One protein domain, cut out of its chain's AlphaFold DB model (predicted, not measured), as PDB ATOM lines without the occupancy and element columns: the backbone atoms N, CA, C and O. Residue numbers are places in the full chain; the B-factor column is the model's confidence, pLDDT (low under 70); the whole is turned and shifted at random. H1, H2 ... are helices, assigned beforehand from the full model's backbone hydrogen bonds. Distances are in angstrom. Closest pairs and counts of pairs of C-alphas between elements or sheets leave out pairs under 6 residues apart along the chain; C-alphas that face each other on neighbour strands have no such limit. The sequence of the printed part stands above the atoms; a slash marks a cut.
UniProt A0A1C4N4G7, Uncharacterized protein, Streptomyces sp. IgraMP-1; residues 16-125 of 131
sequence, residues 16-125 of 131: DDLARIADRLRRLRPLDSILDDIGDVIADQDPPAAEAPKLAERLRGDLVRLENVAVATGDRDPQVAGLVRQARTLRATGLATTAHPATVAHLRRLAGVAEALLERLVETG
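Overview. This is residues 16 to 125 of the 131 residues of an uncharacterized protein of Streptomyces sp. IgraMP-1 (UniProt A0A1C4N4G7). A bundle of three helices, H3, H4 and H5, running up and down, makes the body; the short helix H2 packs slantwise on H3 and H5, and H1 sticks out as a free arm. The printed part has 110 residues with five named helices, in the order H1 to H5, and no named strand; the class is all helix. The whole is compact, with a radius of gyration of the C-alphas of 14.8 A and spans of 41 by 38 by 23 A.

Along the chain. H1 is residues 16 to 26, 15.3 A long, from C-alpha 16 at (35.239, -6.262, 34.669). H2 is residues 33 to 42, 14.4 A. H3, residues 52 to 73, measures 31.6 A and begins at (50.484, 22.122, 49.447). H4 is residues 78 to 92, 21.4 A. H5, residues 100 to 123, measures 34.4 A and ends at (37.345, 30.367, 23.933).

Arrangement. H1 touches no helix. H2 touches H5 at a steep tilt of 42 degrees, opposite ways, closest at the C-alphas of Ile 38 and Ala 111, 5.0 A. H2 also touches H3, with residues 55 to 62 of H3 alone; the closest C-alphas are Ile 34 and Asp 62, 6.2 A. H2 and H4 are apart. H3 and H5 touch at a shallow tilt of 23 degrees, the same way, with C-alphas of Leu 63 and Ala 114 closest at 5.8 A. H4 forms helical hairpins with H3, closest at the C-alphas of Arg 60 and Arg 91, 5.8 A, and with H5, at Leu 83 and Leu 117, 6.0 A. In H1, H3, H4 and H5 every O i to N i+4 pair is within hydrogen-bond range; in H2, 5 of 6 are.

Size, cuts and confidence. The C-alphas farthest apart are those of Asp 16 and Asp 44, 46.0 A. Residues 16 to 28 stand free. The printed part has no cut. The link H3 to H4 is tight, and no link is long. Mean pLDDT of the printed part is 92.8, and no printed residue is under 70.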
ATOM      1  N   ASP A  16      34.451  -6.775  33.548       92.69
ATOM      2  CA  ASP A  16      35.239  -6.262  34.669       92.69
ATOM      3  C   ASP A  16      35.943  -4.956  34.287       92.69
ATOM      4  O   ASP A  16      35.961  -3.995  35.069       92.69
ATOM      5  N   ASP A  17      36.452  -4.872  33.058       91.44
ATOM      6  CA  ASP A  17      36.990  -3.644  32.480       91.44
ATOM      7  C   ASP A  17      35.919  -2.549  32.397       91.44
ATOM      8  O   ASP A  17      36.155  -1.407  32.810       91.44
ATOM      9  N   LEU A  18      34.713  -2.889  31.930       91.88
ATOM     10  CA  LEU A  18      33.587  -1.954  31.872       91.88
ATOM     11  C   LEU A  18      33.154  -1.493  33.268       91.88
ATOM     12  O   LEU A  18      32.927  -0.297  33.473       91.88
ATOM     13  N   ALA A  19      33.081  -2.402  34.243       93.00
ATOM     14  CA  ALA A  19      32.753  -2.060  35.624       93.00
ATOM     15  C   ALA A  19      33.791  -1.103  36.230       93.00
ATOM     16  O   ALA A  19      33.427  -0.116  36.877       93.00
ATOM     17  N   ARG A  20      35.082  -1.337  35.960       91.06
ATOM     18  CA  ARG A  20      36.184  -0.473  36.399       91.06
ATOM     19  C   ARG A  20      36.124   0.911  35.756       91.06
ATOM     20  O   ARG A  20      36.335   1.910  36.445       91.06
ATOM     21  N   ILE A  21      35.844   0.994  34.456       91.38
ATOM     22  CA  ILE A  21      35.674   2.276  33.761       91.38
ATOM     23  C   ILE A  21      34.468   3.023  34.335       91.38
ATOM     24  O   ILE A  21      34.590   4.202  34.655       91.38
ATOM     25  N   ALA A  22      33.334   2.349  34.539       90.44
ATOM     26  CA  ALA A  22      32.137   2.959  35.110       90.44
ATOM     27  C   ALA A  22      32.371   3.490  36.535       90.44
ATOM     28  O   ALA A  22      31.945   4.600  36.847       90.44
ATOM     29  N   ASP A  23      33.073   2.744  37.394       92.75
ATOM     30  CA  ASP A  23      33.457   3.221  38.731       92.75
ATOM     31  C   ASP A  23      34.367   4.457  38.652       92.75
ATOM     32  O   ASP A  23      34.126   5.444  39.345       92.75
ATOM     33  N   ARG A  24      35.348   4.468  37.738       87.75
ATOM     34  CA  ARG A  24      36.190   5.653  37.505       87.75
ATOM     35  C   ARG A  24      35.379   6.853  37.028       87.75
ATOM     36  O   ARG A  24      35.570   7.937  37.567       87.75
ATOM     37  N   LEU A  25      34.470   6.665  36.068       86.12
ATOM     38  CA  LEU A  25      33.607   7.729  35.547       86.12
ATOM     39  C   LEU A  25      32.716   8.326  36.643       86.12
ATOM     40  O   LEU A  25      32.576   9.542  36.709       86.12
ATOM     41  N   ARG A  26      32.168   7.496  37.542       86.69
ATOM     42  CA  ARG A  26      31.352   7.958  38.681       86.69
ATOM     43  C   ARG A  26      32.145   8.751  39.719       86.69
ATOM     44  O   ARG A  26      31.565   9.573  40.415       86.69
ATOM     45  N   ARG A  27      33.448   8.493  39.842       86.62
ATOM     46  CA  ARG A  27      34.350   9.201  40.765       86.62
ATOM     47  C   ARG A  27      34.991  10.440  40.148       86.62
ATOM     48  O   ARG A  27      35.766  11.110  40.827       86.62
ATOM     49  N   LEU A  28      34.725  10.729  38.872       83.44
ATOM     50  CA  LEU A  28      35.247  11.936  38.247       83.44
ATOM     51  C   LEU A  28      34.695  13.157  38.971       83.44
ATOM     52  O   LEU A  28      33.484  13.307  39.129       83.44
ATOM     53  N   ARG A  29      35.602  14.046  39.375       87.31
ATOM     54  CA  ARG A  29      35.201  15.353  39.878       87.31
ATOM     55  C   ARG A  29      34.523  16.153  38.755       87.31
ATOM     56  O   ARG A  29      34.870  15.969  37.577       87.31
ATOM     57  N   PRO A  30      33.587  17.048  39.089       87.25
ATOM     58  CA  PRO A  30      33.083  18.054  38.159       87.25
ATOM     59  C   PRO A  30      34.233  18.852  37.501       87.25
ATOM     60  O   PRO A  30      35.374  18.786  37.952       87.25
ATOM     61  N   LEU A  31      34.001  19.486  36.350       83.44
ATOM     62  CA  LEU A  31      35.074  20.219  35.647       83.44
ATOM     63  C   LEU A  31      35.348  21.579  36.303       83.44
ATOM     64  O   LEU A  31      36.493  22.000  36.398       83.44
ATOM     65  N   ASP A  32      34.294  22.206  36.801       86.69
ATOM     66  CA  ASP A  32      34.273  23.392  37.652       86.69
ATOM     67  C   ASP A  32      35.097  23.225  38.932       86.69
ATOM     68  O   ASP A  32      35.687  24.200  39.381       86.69
ATOM     69  N   SER A  33      35.291  22.002  39.445       91.69
ATOM     70  CA  SER A  33      36.187  21.797  40.595       91.69
ATOM     71  C   SER A  33      37.641  22.188  40.307       91.69
ATOM     72  O   SER A  33      38.428  22.309  41.231       91.69
ATOM     73  N   ILE A  34      38.042  22.331  39.038       93.06
ATOM     74  CA  ILE A  34      39.372  22.846  38.680       93.06
ATOM     75  C   ILE A  34      39.506  24.311  39.122       93.06
ATOM     76  O   ILE A  34      40.580  24.714  39.561       93.06
ATOM     77  N   LEU A  35      38.427  25.097  39.033       93.00
ATOM     78  CA  LEU A  35      38.409  26.494  39.473       93.00
ATOM     79  C   LEU A  35      38.579  26.598  40.991       93.00
ATOM     80  O   LEU A  35      39.312  27.470  41.447       93.00
ATOM     81  N   ASP A  36      37.985  25.677  41.755       93.38
ATOM     82  CA  ASP A  36      38.199  25.594  43.205       93.38
ATOM     83  C   ASP A  36      39.683  25.345  43.526       93.38
ATOM     84  O   ASP A  36      40.284  26.062  44.321       93.38
ATOM     85  N   ASP A  37      40.310  24.375  42.852       94.44
ATOM     86  CA  ASP A  37      41.724  24.030  43.053       94.44
ATOM     87  C   ASP A  37      42.674  25.177  42.654       94.44
ATOM     88  O   ASP A  37      43.732  25.352  43.263       94.44
ATOM     89  N   ILE A  38      42.308  25.957  41.631       94.81
ATOM     90  CA  ILE A  38      43.009  27.188  41.236       94.81
ATOM     91  C   ILE A  38      42.839  28.261  42.321       94.81
ATOM     92  O   ILE A  38      43.828  28.863  42.748       94.81
ATOM     93  N   GLY A  39      41.608  28.472  42.793       93.12
ATOM     94  CA  GLY A  39      41.273  29.445  43.832       93.12
ATOM     95  C   GLY A  39      42.019  29.184  45.140       93.12
ATOM     96  O   GLY A  39      42.615  30.109  45.691       93.12
ATOM     97  N   ASP A  40      42.094  27.919  45.565       93.31
ATOM     98  CA  ASP A  40      42.848  27.460  46.743       93.31
ATOM     99  C   ASP A  40      44.345  27.848  46.690       93.31
ATOM    100  O   ASP A  40      45.011  27.928  47.724       93.31
ATOM    101  N   VAL A  41      44.908  28.070  45.494       93.19
ATOM    102  CA  VAL A  41      46.321  28.443  45.297       93.19
ATOM    103  C   VAL A  41      46.532  29.942  45.102       93.19
ATOM    104  O   VAL A  41      47.560  30.480  45.531       93.19
ATOM    105  N   ILE A  42      45.630  30.599  44.371       90.12
ATOM    106  CA  ILE A  42      45.789  32.000  43.954       90.12
ATOM    107  C   ILE A  42      45.273  32.974  45.023       90.12
ATOM    108  O   ILE A  42      45.640  34.147  44.990       90.12
ATOM    109  N   ALA A  43      44.502  32.491  45.999       87.75
ATOM    110  CA  ALA A  43      44.048  33.281  47.136       87.75
ATOM    111  C   ALA A  43      45.178  34.059  47.848       87.75
ATOM    112  O   ALA A  43      46.354  33.679  47.833       87.75
ATOM    113  N   ASP A  44      44.787  35.139  48.533       83.19
ATOM    114  CA  ASP A  44      45.696  36.042  49.257       83.19
ATOM    115  C   ASP A  44      46.506  35.346  50.364       83.19
ATOM    116  O   ASP A  44      47.555  35.839  50.780       83.19
ATOM    117  N   GLN A  45      46.026  34.205  50.860       88.06
ATOM    118  CA  GLN A  45      46.720  33.400  51.859       88.06
ATOM    119  C   GLN A  45      47.401  32.206  51.194       88.06
ATOM    120  O   GLN A  45      46.762  31.436  50.481       88.06
ATOM    121  N   ASP A  46      48.698  32.036  51.465       91.00
ATOM    122  CA  ASP A  46      49.442  30.867  51.000       91.00
ATOM    123  C   ASP A  46      48.800  29.572  51.547       91.00
ATOM    124  O   ASP A  46      48.475  29.504  52.740       91.00
ATOM    125  N   PRO A  47      48.656  28.519  50.717       90.12
ATOM    126  CA  PRO A  47      48.089  27.255  51.166       90.12
ATOM    127  C   PRO A  47      48.972  26.639  52.259       90.12
ATOM    128  O   PRO A  47      50.200  26.667  52.129       90.12
ATOM    129  N   PRO A  48      48.403  26.020  53.310       91.38
ATOM    130  CA  PRO A  48      49.185  25.429  54.390       91.38
ATOM    131  C   PRO A  48      50.239  24.439  53.881       91.38
ATOM    132  O   PRO A  48      49.978  23.619  52.998       91.38
ATOM    133  N   ALA A  49      51.432  24.434  54.487       90.12
ATOM    134  CA  ALA A  49      52.536  23.563  54.063       90.12
ATOM    135  C   ALA A  49      52.177  22.065  54.038       90.12
ATOM    136  O   ALA A  49      52.673  21.324  53.191       90.12
ATOM    137  N   ALA A  50      51.289  21.625  54.934       90.25
ATOM    138  CA  ALA A  50      50.798  20.249  54.988       90.25
ATOM    139  C   ALA A  50      49.823  19.895  53.843       90.25
ATOM    140  O   ALA A  50      49.659  18.720  53.508       90.25
ATOM    141  N   GLU A  51      49.178  20.894  53.242       91.12
ATOM    142  CA  GLU A  51      48.172  20.734  52.186       91.12
ATOM    143  C   GLU A  51      48.756  20.970  50.792       91.12
ATOM    144  O   GLU A  51      48.318  20.342  49.827       91.12
ATOM    145  N   ALA A  52      49.811  21.782  50.697       91.00
ATOM    146  CA  ALA A  52      50.484  22.122  49.447       91.00
ATOM    147  C   ALA A  52      50.848  20.903  48.564       91.00
ATOM    148  O   ALA A  52      50.611  20.963  47.355       91.00
ATOM    149  N   PRO A  53      51.346  19.761  49.091       90.94
ATOM    150  CA  PRO A  53      51.595  18.580  48.262       90.94
ATOM    151  C   PRO A  53      50.320  17.970  47.673       90.94
ATOM    152  O   PRO A  53      50.313  17.570  46.513       90.94
ATOM    153  N   LYS A  54      49.227  17.922  48.445       92.50
ATOM    154  CA  LYS A  54      47.940  17.390  47.971       92.50
ATOM    155  C   LYS A  54      47.352  18.285  46.887       92.50
ATOM    156  O   LYS A  54      46.843  17.784  45.889       92.50
ATOM    157  N   LEU A  55      47.460  19.599  47.070       94.00
ATOM    158  CA  LEU A  55      47.008  20.584  46.096       94.00
ATOM    159  C   LEU A  55      47.822  20.509  44.795       94.00
ATOM    160  O   LEU A  55      47.256  20.595  43.709       94.00
ATOM    161  N   ALA A  56      49.128  20.228  44.887       93.81
ATOM    162  CA  ALA A  56      49.967  19.994  43.712       93.81
ATOM    163  C   ALA A  56      49.505  18.765  42.921       93.81
ATOM    164  O   ALA A  56      49.402  18.831  41.699       93.81
ATOM    165  N   GLU A  57      49.213  17.655  43.601       94.38
ATOM    166  CA  GLU A  57      48.728  16.437  42.943       94.38
ATOM    167  C   GLU A  57      47.368  16.639  42.278       94.38
ATOM    168  O   GLU A  57      47.176  16.216  41.135       94.38
ATOM    169  N   ARG A  58      46.451  17.343  42.949       95.00
ATOM    170  CA  ARG A  58      45.156  17.722  42.375       95.00
ATOM    171  C   ARG A  58      45.326  18.536  41.087       95.00
ATOM    172  O   ARG A  58      44.895  18.079  40.031       95.00
ATOM    173  N   LEU A  59      46.077  19.641  41.137       95.75
ATOM    174  CA  LEU A  59      46.340  20.496  39.971       95.75
ATOM    175  C   LEU A  59      47.064  19.760  38.834       95.75
ATOM    176  O   LEU A  59      46.779  19.984  37.657       95.75
ATOM    177  N   ARG A  60      47.996  18.850  39.149       96.25
ATOM    178  CA  ARG A  60      48.625  17.988  38.133       96.25
ATOM    179  C   ARG A  60      47.585  17.096  37.449       96.25
ATOM    180  O   ARG A  60      47.631  16.963  36.225       96.25
ATOM    181  N   GLY A  61      46.670  16.502  38.215       94.88
ATOM    182  CA  GLY A  61      45.558  15.708  37.693       94.88
ATOM    183  C   GLY A  61      44.612  16.527  36.812       94.88
ATOM    184  O   GLY A  61      44.247  16.085  35.721       94.88
ATOM    185  N   ASP A  62      44.293  17.746  37.228       95.62
ATOM    186  CA  ASP A  62      43.428  18.654  36.475       95.62
ATOM    187  C   ASP A  62      44.063  19.067  35.141       95.62
ATOM    188  O   ASP A  62      43.424  18.989  34.092       95.62
ATOM    189  N   LEU A  63      45.366  19.364  35.129       97.00
ATOM    190  CA  LEU A  63      46.116  19.615  33.895       97.00
ATOM    191  C   LEU A  63      46.149  18.405  32.951       97.00
ATOM    192  O   LEU A  63      46.136  18.580  31.734       97.00
ATOM    193  N   VAL A  64      46.226  17.174  33.473       95.88
ATOM    194  CA  VAL A  64      46.103  15.956  32.642       95.88
ATOM    195  C   VAL A  64      44.715  15.880  32.019       95.88
ATOM    196  O   VAL A  64      44.579  15.543  30.843       95.88
ATOM    197  N   ARG A  65      43.674  16.214  32.782       93.38
ATOM    198  CA  ARG A  65      42.300  16.207  32.285       93.38
ATOM    199  C   ARG A  65      42.090  17.235  31.173       93.38
ATOM    200  O   ARG A  65      41.539  16.869  30.141       93.38
ATOM    201  N   LEU A  66      42.558  18.472  31.350       95.75
ATOM    202  CA  LEU A  66      42.457  19.528  30.332       95.75
ATOM    203  C   LEU A  66      43.243  19.183  29.060       95.75
ATOM    204  O   LEU A  66      42.745  19.365  27.952       95.75
ATOM    205  N   GLU A  67      44.439  18.609  29.205       96.06
ATOM    206  CA  GLU A  67      45.201  18.081  28.071       96.06
ATOM    207  C   GLU A  67      44.424  16.995  27.319       96.06
ATOM    208  O   GLU A  67      44.340  17.034  26.092       96.06
ATOM    209  N   ASN A  68      43.844  16.032  28.040       94.19
ATOM    210  CA  ASN A  68      43.072  14.959  27.420       94.19
ATOM    211  C   ASN A  68      41.850  15.499  26.674       94.19
ATOM    212  O   ASN A  68      41.533  14.986  25.606       94.19
ATOM    213  N   VAL A  69      41.195  16.537  27.202       93.31
ATOM    214  CA  VAL A  69      40.107  17.236  26.506       93.31
ATOM    215  C   VAL A  69      40.615  17.835  25.193       93.31
ATOM    216  O   VAL A  69      40.067  17.504  24.146       93.31
ATOM    217  N   ALA A  70      41.691  18.627  25.231       94.75
ATOM    218  CA  ALA A  70      42.273  19.252  24.041       94.75
ATOM    219  C   ALA A  70      42.655  18.224  22.959       94.75
ATOM    220  O   ALA A  70      42.395  18.415  21.772       94.75
ATOM    221  N   VAL A  71      43.260  17.103  23.371       93.50
ATOM    222  CA  VAL A  71      43.647  16.014  22.461       93.50
ATOM    223  C   VAL A  71      42.417  15.306  21.893       93.50
ATOM    224  O   VAL A  71      42.374  15.039  20.694       93.50
ATOM    225  N   ALA A  72      41.421  15.005  22.728       93.00
ATOM    226  CA  ALA A  72      40.226  14.273  22.317       93.00
ATOM    227  C   ALA A  72      39.345  15.072  21.350       93.00
ATOM    228  O   ALA A  72      38.754  14.484  20.445       93.00
ATOM    229  N   THR A  73      39.272  16.397  21.503       92.38
ATOM    230  CA  THR A  73      38.551  17.271  20.564       92.38
ATOM    231  C   THR A  73      39.374  17.630  19.329       92.38
ATOM    232  O   THR A  73      38.831  18.175  18.369       92.38
ATOM    233  N   GLY A  74      40.665  17.287  19.315       91.88
ATOM    234  CA  GLY A  74      41.571  17.613  18.220       91.88
ATOM    235  C   GLY A  74      41.793  19.117  18.075       91.88
ATOM    236  O   GLY A  74      41.914  19.594  16.944       91.88
ATOM    237  N   ASP A  75      41.821  19.849  19.195       94.38
ATOM    238  CA  ASP A  75      42.016  21.298  19.221       94.38
ATOM    239  C   ASP A  75      43.350  21.669  18.543       94.38
ATOM    240  O   ASP A  75      44.411  21.119  18.856       94.38
ATOM    241  N   ARG A  76      43.283  22.566  17.553       93.25
ATOM    242  CA  ARG A  76      44.429  22.982  16.722       93.25
ATOM    243  C   ARG A  76      44.947  24.367  17.077       93.25
ATOM    244  O   ARG A  76      45.840  24.867  16.391       93.25
ATOM    245  N   ASP A  77      44.390  24.995  18.106       97.31
ATOM    246  CA  ASP A  77      44.814  26.315  18.524       97.31
ATOM    247  C   ASP A  77      46.282  26.287  19.005       97.31
ATOM    248  O   ASP A  77      46.667  25.472  19.855       97.31
ATOM    249  N   PRO A  78      47.153  27.156  18.460       97.19
ATOM    250  CA  PRO A  78      48.573  27.133  18.793       97.19
ATOM    251  C   PRO A  78      48.843  27.503  20.258       97.19
ATOM    252  O   PRO A  78      49.842  27.040  20.821       97.19
ATOM    253  N   GLN A  79      47.972  28.300  20.886       97.88
ATOM    254  CA  GLN A  79      48.094  28.667  22.294       97.88
ATOM    255  C   GLN A  79      47.703  27.489  23.193       97.88
ATOM    256  O   GLN A  79      48.466  27.180  24.110       97.88
ATOM    257  N   VAL A  80      46.636  26.745  22.873       98.00
ATOM    258  CA  VAL A  80      46.315  25.462  23.534       98.00
ATOM    259  C   VAL A  80      47.509  24.506  23.463       98.00
ATOM    260  O   VAL A  80      47.952  23.983  24.487       98.00
ATOM    261  N   ALA A  81      48.113  24.332  22.285       97.38
ATOM    262  CA  ALA A  81      49.290  23.476  22.132       97.38
ATOM    263  C   ALA A  81      50.497  23.958  22.966       97.38
ATOM    264  O   ALA A  81      51.255  23.144  23.502       97.38
ATOM    265  N   GLY A  82      50.693  25.276  23.079       98.19
ATOM    266  CA  GLY A  82      51.714  25.883  23.933       98.19
ATOM    267  C   GLY A  82      51.491  25.596  25.416       98.19
ATOM    268  O   GLY A  82      52.401  25.108  26.091       98.19
ATOM    269  N   LEU A  83      50.267  25.817  25.891       98.31
ATOM    270  CA  LEU A  83      49.858  25.591  27.276       98.31
ATOM    271  C   LEU A  83      49.936  24.110  27.658       98.31
ATOM    272  O   LEU A  83      50.460  23.786  28.720       98.31
ATOM    273  N   VAL A  84      49.545  23.193  26.768       98.00
ATOM    274  CA  VAL A  84      49.703  21.744  26.985       98.00
ATOM    275  C   VAL A  84      51.176  21.355  27.152       98.00
ATOM    276  O   VAL A  84      51.514  20.568  28.040       98.00
ATOM    277  N   ARG A  85      52.090  21.913  26.345       97.88
ATOM    278  CA  ARG A  85      53.533  21.669  26.533       97.88
ATOM    279  C   ARG A  85      54.025  22.216  27.870       97.88
ATOM    280  O   ARG A  85      54.761  21.522  28.567       97.88
ATOM    281  N   GLN A  86      53.611  23.426  28.239       97.69
ATOM    282  CA  GLN A  86      53.987  24.036  29.513       97.69
ATOM    283  C   GLN A  86      53.468  23.222  30.706       97.69
ATOM    284  O   GLN A  86      54.226  22.958  31.639       97.69
ATOM    285  N   ALA A  87      52.219  22.757  30.637       96.81
ATOM    286  CA  ALA A  87      51.614  21.872  31.621       96.81
ATOM    287  C   ALA A  87      52.440  20.591  31.781       96.81
ATOM    288  O   ALA A  87      52.849  20.264  32.892       96.81
ATOM    289  N   ARG A  88      52.772  19.901  30.681       96.81
ATOM    290  CA  ARG A  88      53.614  18.692  30.714       96.81
ATOM    291  C   ARG A  88      54.958  18.943  31.401       96.81
ATOM    292  O   ARG A  88      55.332  18.165  32.278       96.81
ATOM    293  N   THR A  89      55.641  20.036  31.057       96.88
ATOM    294  CA  THR A  89      56.913  20.421  31.687       96.88
ATOM    295  C   THR A  89      56.746  20.653  33.188       96.88
ATOM    296  O   THR A  89      57.480  20.072  33.980       96.88
ATOM    297  N   LEU A  90      55.756  21.448  33.604       95.19
ATOM    298  CA  LEU A  90      55.523  21.751  35.019       95.19
ATOM    299  C   LEU A  90      55.115  20.523  35.835       95.19
ATOM    300  O   LEU A  90      55.538  20.389  36.984       95.19
ATOM    301  N   ARG A  91      54.308  19.622  35.261       95.12
ATOM    302  CA  ARG A  91      53.920  18.370  35.924       95.12
ATOM    303  C   ARG A  91      55.121  17.448  36.132       95.12
ATOM    304  O   ARG A  91      55.184  16.810  37.179       95.12
ATOM    305  N   ALA A  92      56.052  17.401  35.174       94.19
ATOM    306  CA  ALA A  92      57.280  16.609  35.263       94.19
ATOM    307  C   ALA A  92      58.297  17.182  36.267       94.19
ATOM    308  O   ALA A  92      59.143  16.448  36.776       94.19
ATOM    309  N   THR A  93      58.208  18.475  36.588       92.38
ATOM    310  CA  THR A  93      59.036  19.095  37.624       92.38
ATOM    311  C   THR A  93      58.646  18.572  39.008       92.38
ATOM    312  O   THR A  93      57.490  18.675  39.442       92.38
ATOM    313  N   GLY A  94      59.639  18.035  39.723       87.06
ATOM    314  CA  GLY A  94      59.494  17.586  41.103       87.06
ATOM    315  C   GLY A  94      59.062  18.723  42.030       87.06
ATOM    316  O   GLY A  94      59.461  19.875  41.860       87.06
ATOM    317  N   LEU A  95      58.229  18.400  43.019       84.62
ATOM    318  CA  LEU A  95      57.823  19.379  44.019       84.62
ATOM    319  C   LEU A  95      58.972  19.581  45.011       84.62
ATOM    320  O   LEU A  95      59.412  18.626  45.648       84.62
ATOM    321  N   ALA A  96      59.443  20.817  45.169       79.44
ATOM    322  CA  ALA A  96      60.368  21.146  46.247       79.44
ATOM    323  C   ALA A  96      59.626  21.003  47.584       79.44
ATOM    324  O   ALA A  96      58.750  21.810  47.884       79.44
ATOM    325  N   THR A  97      59.930  19.963  48.362       74.56
ATOM    326  CA  THR A  97      59.266  19.671  49.649       74.56
ATOM    327  C   THR A  97      59.966  20.304  50.849       74.56
ATOM    328  O   THR A  97      59.404  20.352  51.936       74.56
ATOM    329  N   THR A  98      61.188  20.802  50.662       78.19
ATOM    330  CA  THR A  98      62.042  21.326  51.738       78.19
ATOM    331  C   THR A  98      61.909  22.833  51.956       78.19
ATOM    332  O   THR A  98      62.342  23.333  52.989       78.19
ATOM    333  N   ALA A  99      61.308  23.564  51.012       86.88
ATOM    334  CA  ALA A  99      61.159  25.015  51.071       86.88
ATOM    335  C   ALA A  99      59.735  25.427  50.683       86.88
ATOM    336  O   ALA A  99      59.401  25.493  49.500       86.88
ATOM    337  N   HIS A 100      58.915  25.743  51.688       88.50
ATOM    338  CA  HIS A 100      57.498  26.059  51.501       88.50
ATOM    339  C   HIS A 100      57.230  27.190  50.483       88.50
ATOM    340  O   HIS A 100      56.404  26.978  49.595       88.50
ATOM    341  N   PRO A 101      57.972  28.320  50.469       91.69
ATOM    342  CA  PRO A 101      57.774  29.353  49.447       91.69
ATOM    343  C   PRO A 101      58.026  28.855  48.015       91.69
ATOM    344  O   PRO A 101      57.334  29.250  47.080       91.69
ATOM    345  N   ALA A 102      58.993  27.949  47.826       91.31
ATOM    346  CA  ALA A 102      59.264  27.352  46.520       91.31
ATOM    347  C   ALA A 102      58.147  26.382  46.099       91.31
ATOM    348  O   ALA A 102      57.784  26.343  44.920       91.31
ATOM    349  N   THR A 103      57.575  25.640  47.056       92.31
ATOM    350  CA  THR A 103      56.379  24.812  46.854       92.31
ATOM    351  C   THR A 103      55.204  25.665  46.382       92.31
ATOM    352  O   THR A 103      54.606  25.359  45.353       92.31
ATOM    353  N   VAL A 104      54.912  26.763  47.085       93.50
ATOM    354  CA  VAL A 104      53.807  27.674  46.752       93.50
ATOM    355  C   VAL A 104      54.033  28.337  45.394       93.50
ATOM    356  O   VAL A 104      53.126  28.378  44.566       93.50
ATOM    357  N   ALA A 105      55.255  28.780  45.093       93.56
ATOM    358  CA  ALA A 105      55.579  29.320  43.774       93.56
ATOM    359  C   ALA A 105      55.357  28.290  42.651       93.56
ATOM    360  O   ALA A 105      54.950  28.649  41.547       93.56
ATOM    361  N   HIS A 106      55.617  27.004  42.911       94.62
ATOM    362  CA  HIS A 106      55.326  25.931  41.958       94.62
ATOM    363  C   HIS A 106      53.829  25.682  41.790       94.62
ATOM    364  O   HIS A 106      53.372  25.550  40.657       94.62
ATOM    365  N   LEU A 107      53.070  25.686  42.888       95.25
ATOM    366  CA  LEU A 107      51.610  25.609  42.853       95.25
ATOM    367  C   LEU A 107      51.015  26.736  42.015       95.25
ATOM    368  O   LEU A 107      50.241  26.463  41.106       95.25
ATOM    369  N   ARG A 108      51.438  27.983  42.248       96.12
ATOM    370  CA  ARG A 108      50.956  29.150  41.492       96.12
ATOM    371  C   ARG A 108      51.223  29.026  39.994       96.12
ATOM    372  O   ARG A 108      50.371  29.377  39.188       96.12
ATOM    373  N   ARG A 109      52.372  28.460  39.602       96.56
ATOM    374  CA  ARG A 109      52.651  28.163  38.185       96.56
ATOM    375  C   ARG A 109      51.738  27.076  37.619       96.56
ATOM    376  O   ARG A 109      51.322  27.198  36.474       96.56
ATOM    377  N   LEU A 110      51.454  26.017  38.382       97.44
ATOM    378  CA  LEU A 110      50.507  24.979  37.962       97.44
ATOM    379  C   LEU A 110      49.097  25.561  37.795       97.44
ATOM    380  O   LEU A 110      48.488  25.344  36.752       97.44
ATOM    381  N   ALA A 111      48.628  26.329  38.781       97.00
ATOM    382  CA  ALA A 111      47.318  26.972  38.776       97.00
ATOM    383  C   ALA A 111      47.166  27.944  37.600       97.00
ATOM    384  O   ALA A 111      46.226  27.802  36.829       97.00
ATOM    385  N   GLY A 112      48.135  28.838  37.373       97.50
ATOM    386  CA  GLY A 112      48.062  29.791  36.261       97.50
ATOM    387  C   GLY A 112      48.056  29.130  34.878       97.50
ATOM    388  O   GLY A 112      47.400  29.611  33.960       97.50
ATOM    389  N   VAL A 113      48.742  27.993  34.703       98.12
ATOM    390  CA  VAL A 113      48.652  27.228  33.444       98.12
ATOM    391  C   VAL A 113      47.318  26.496  33.325       98.12
ATOM    392  O   VAL A 113      46.801  26.381  32.217       98.12
ATOM    393  N   ALA A 114      46.765  26.001  34.434       97.44
ATOM    394  CA  ALA A 114      45.454  25.361  34.440       97.44
ATOM    395  C   ALA A 114      44.346  26.361  34.090       97.44
ATOM    396  O   ALA A 114      43.528  26.056  33.227       97.44
ATOM    397  N   GLU A 115      44.378  27.554  34.684       96.94
ATOM    398  CA  GLU A 115      43.468  28.666  34.398       96.94
ATOM    399  C   GLU A 115      43.551  29.077  32.926       96.94
ATOM    400  O   GLU A 115      42.568  28.953  32.201       96.94
ATOM    401  N   ALA A 116      44.746  29.423  32.437       97.50
ATOM    402  CA  ALA A 116      44.930  29.846  31.050       97.50
ATOM    403  C   ALA A 116      44.517  28.766  30.033       97.50
ATOM    404  O   ALA A 116      44.003  29.075  28.958       97.50
ATOM    405  N   LEU A 117      44.755  27.485  30.340       97.25
ATOM    406  CA  LEU A 117      44.331  26.385  29.475       97.25
ATOM    407  C   LEU A 117      42.814  26.198  29.512       97.25
ATOM    408  O   LEU A 117      42.214  25.992  28.460       97.25
ATOM    409  N   LEU A 118      42.196  26.274  30.690       95.56
ATOM    410  CA  LEU A 118      40.747  26.195  30.840       95.56
ATOM    411  C   LEU A 118      40.057  27.324  30.066       95.56
ATOM    412  O   LEU A 118      39.180  27.042  29.250       95.56
ATOM    413  N   GLU A 119      40.492  28.570  30.267       95.62
ATOM    414  CA  GLU A 119      39.990  29.747  29.552       95.62
ATOM    415  C   GLU A 119      40.115  29.561  28.044       95.62
ATOM    416  O   GLU A 119      39.129  29.677  27.315       95.62
ATOM    417  N   ARG A 120      41.305  29.175  27.566       97.12
ATOM    418  CA  ARG A 120      41.528  29.022  26.129       97.12
ATOM    419  C   ARG A 120      40.664  27.919  25.520       97.12
ATOM    420  O   ARG A 120      40.158  28.093  24.418       97.12
ATOM    421  N   LEU A 121      40.458  26.809  26.230       95.69
ATOM    422  CA  LEU A 121      39.578  25.728  25.776       95.69
ATOM    423  C   LEU A 121      38.098  26.139  25.750       95.69
ATOM    424  O   LEU A 121      37.335  25.605  24.944       95.69
ATOM    425  N   VAL A 122      37.674  27.072  26.603       94.94
ATOM    426  CA  VAL A 122      36.338  27.680  26.510       94.94
ATOM    427  C   VAL A 122      36.262  28.612  25.298       94.94
ATOM    428  O   VAL A 122      35.308  28.531  24.525       94.94
ATOM    429  N   GLU A 123      37.280  29.443  25.075       95.62
ATOM    430  CA  GLU A 123      37.345  30.367  23.933       95.62
ATOM    431  C   GLU A 123      37.363  29.655  22.573       95.62
ATOM    432  O   GLU A 123      36.759  30.140  21.616       95.62
ATOM    433  N   THR A 124      38.023  28.498  22.469       95.19
ATOM    434  CA  THR A 124      38.018  27.674  21.246       95.19
ATOM    435  C   THR A 124      36.727  26.867  21.075       95.19
ATOM    436  O   THR A 124      36.544  26.207  20.051       95.19
ATOM    437  N   GLY A 125      35.813  26.914  22.051       90.19
ATOM    438  CA  GLY A 125      34.565  26.148  22.061       90.19
ATOM    439  C   GLY A 125      34.750  24.655  22.349       90.19
ATOM    440  O   GLY A 125      33.798  23.886  22.212       90.19
TER     441      GLY A 125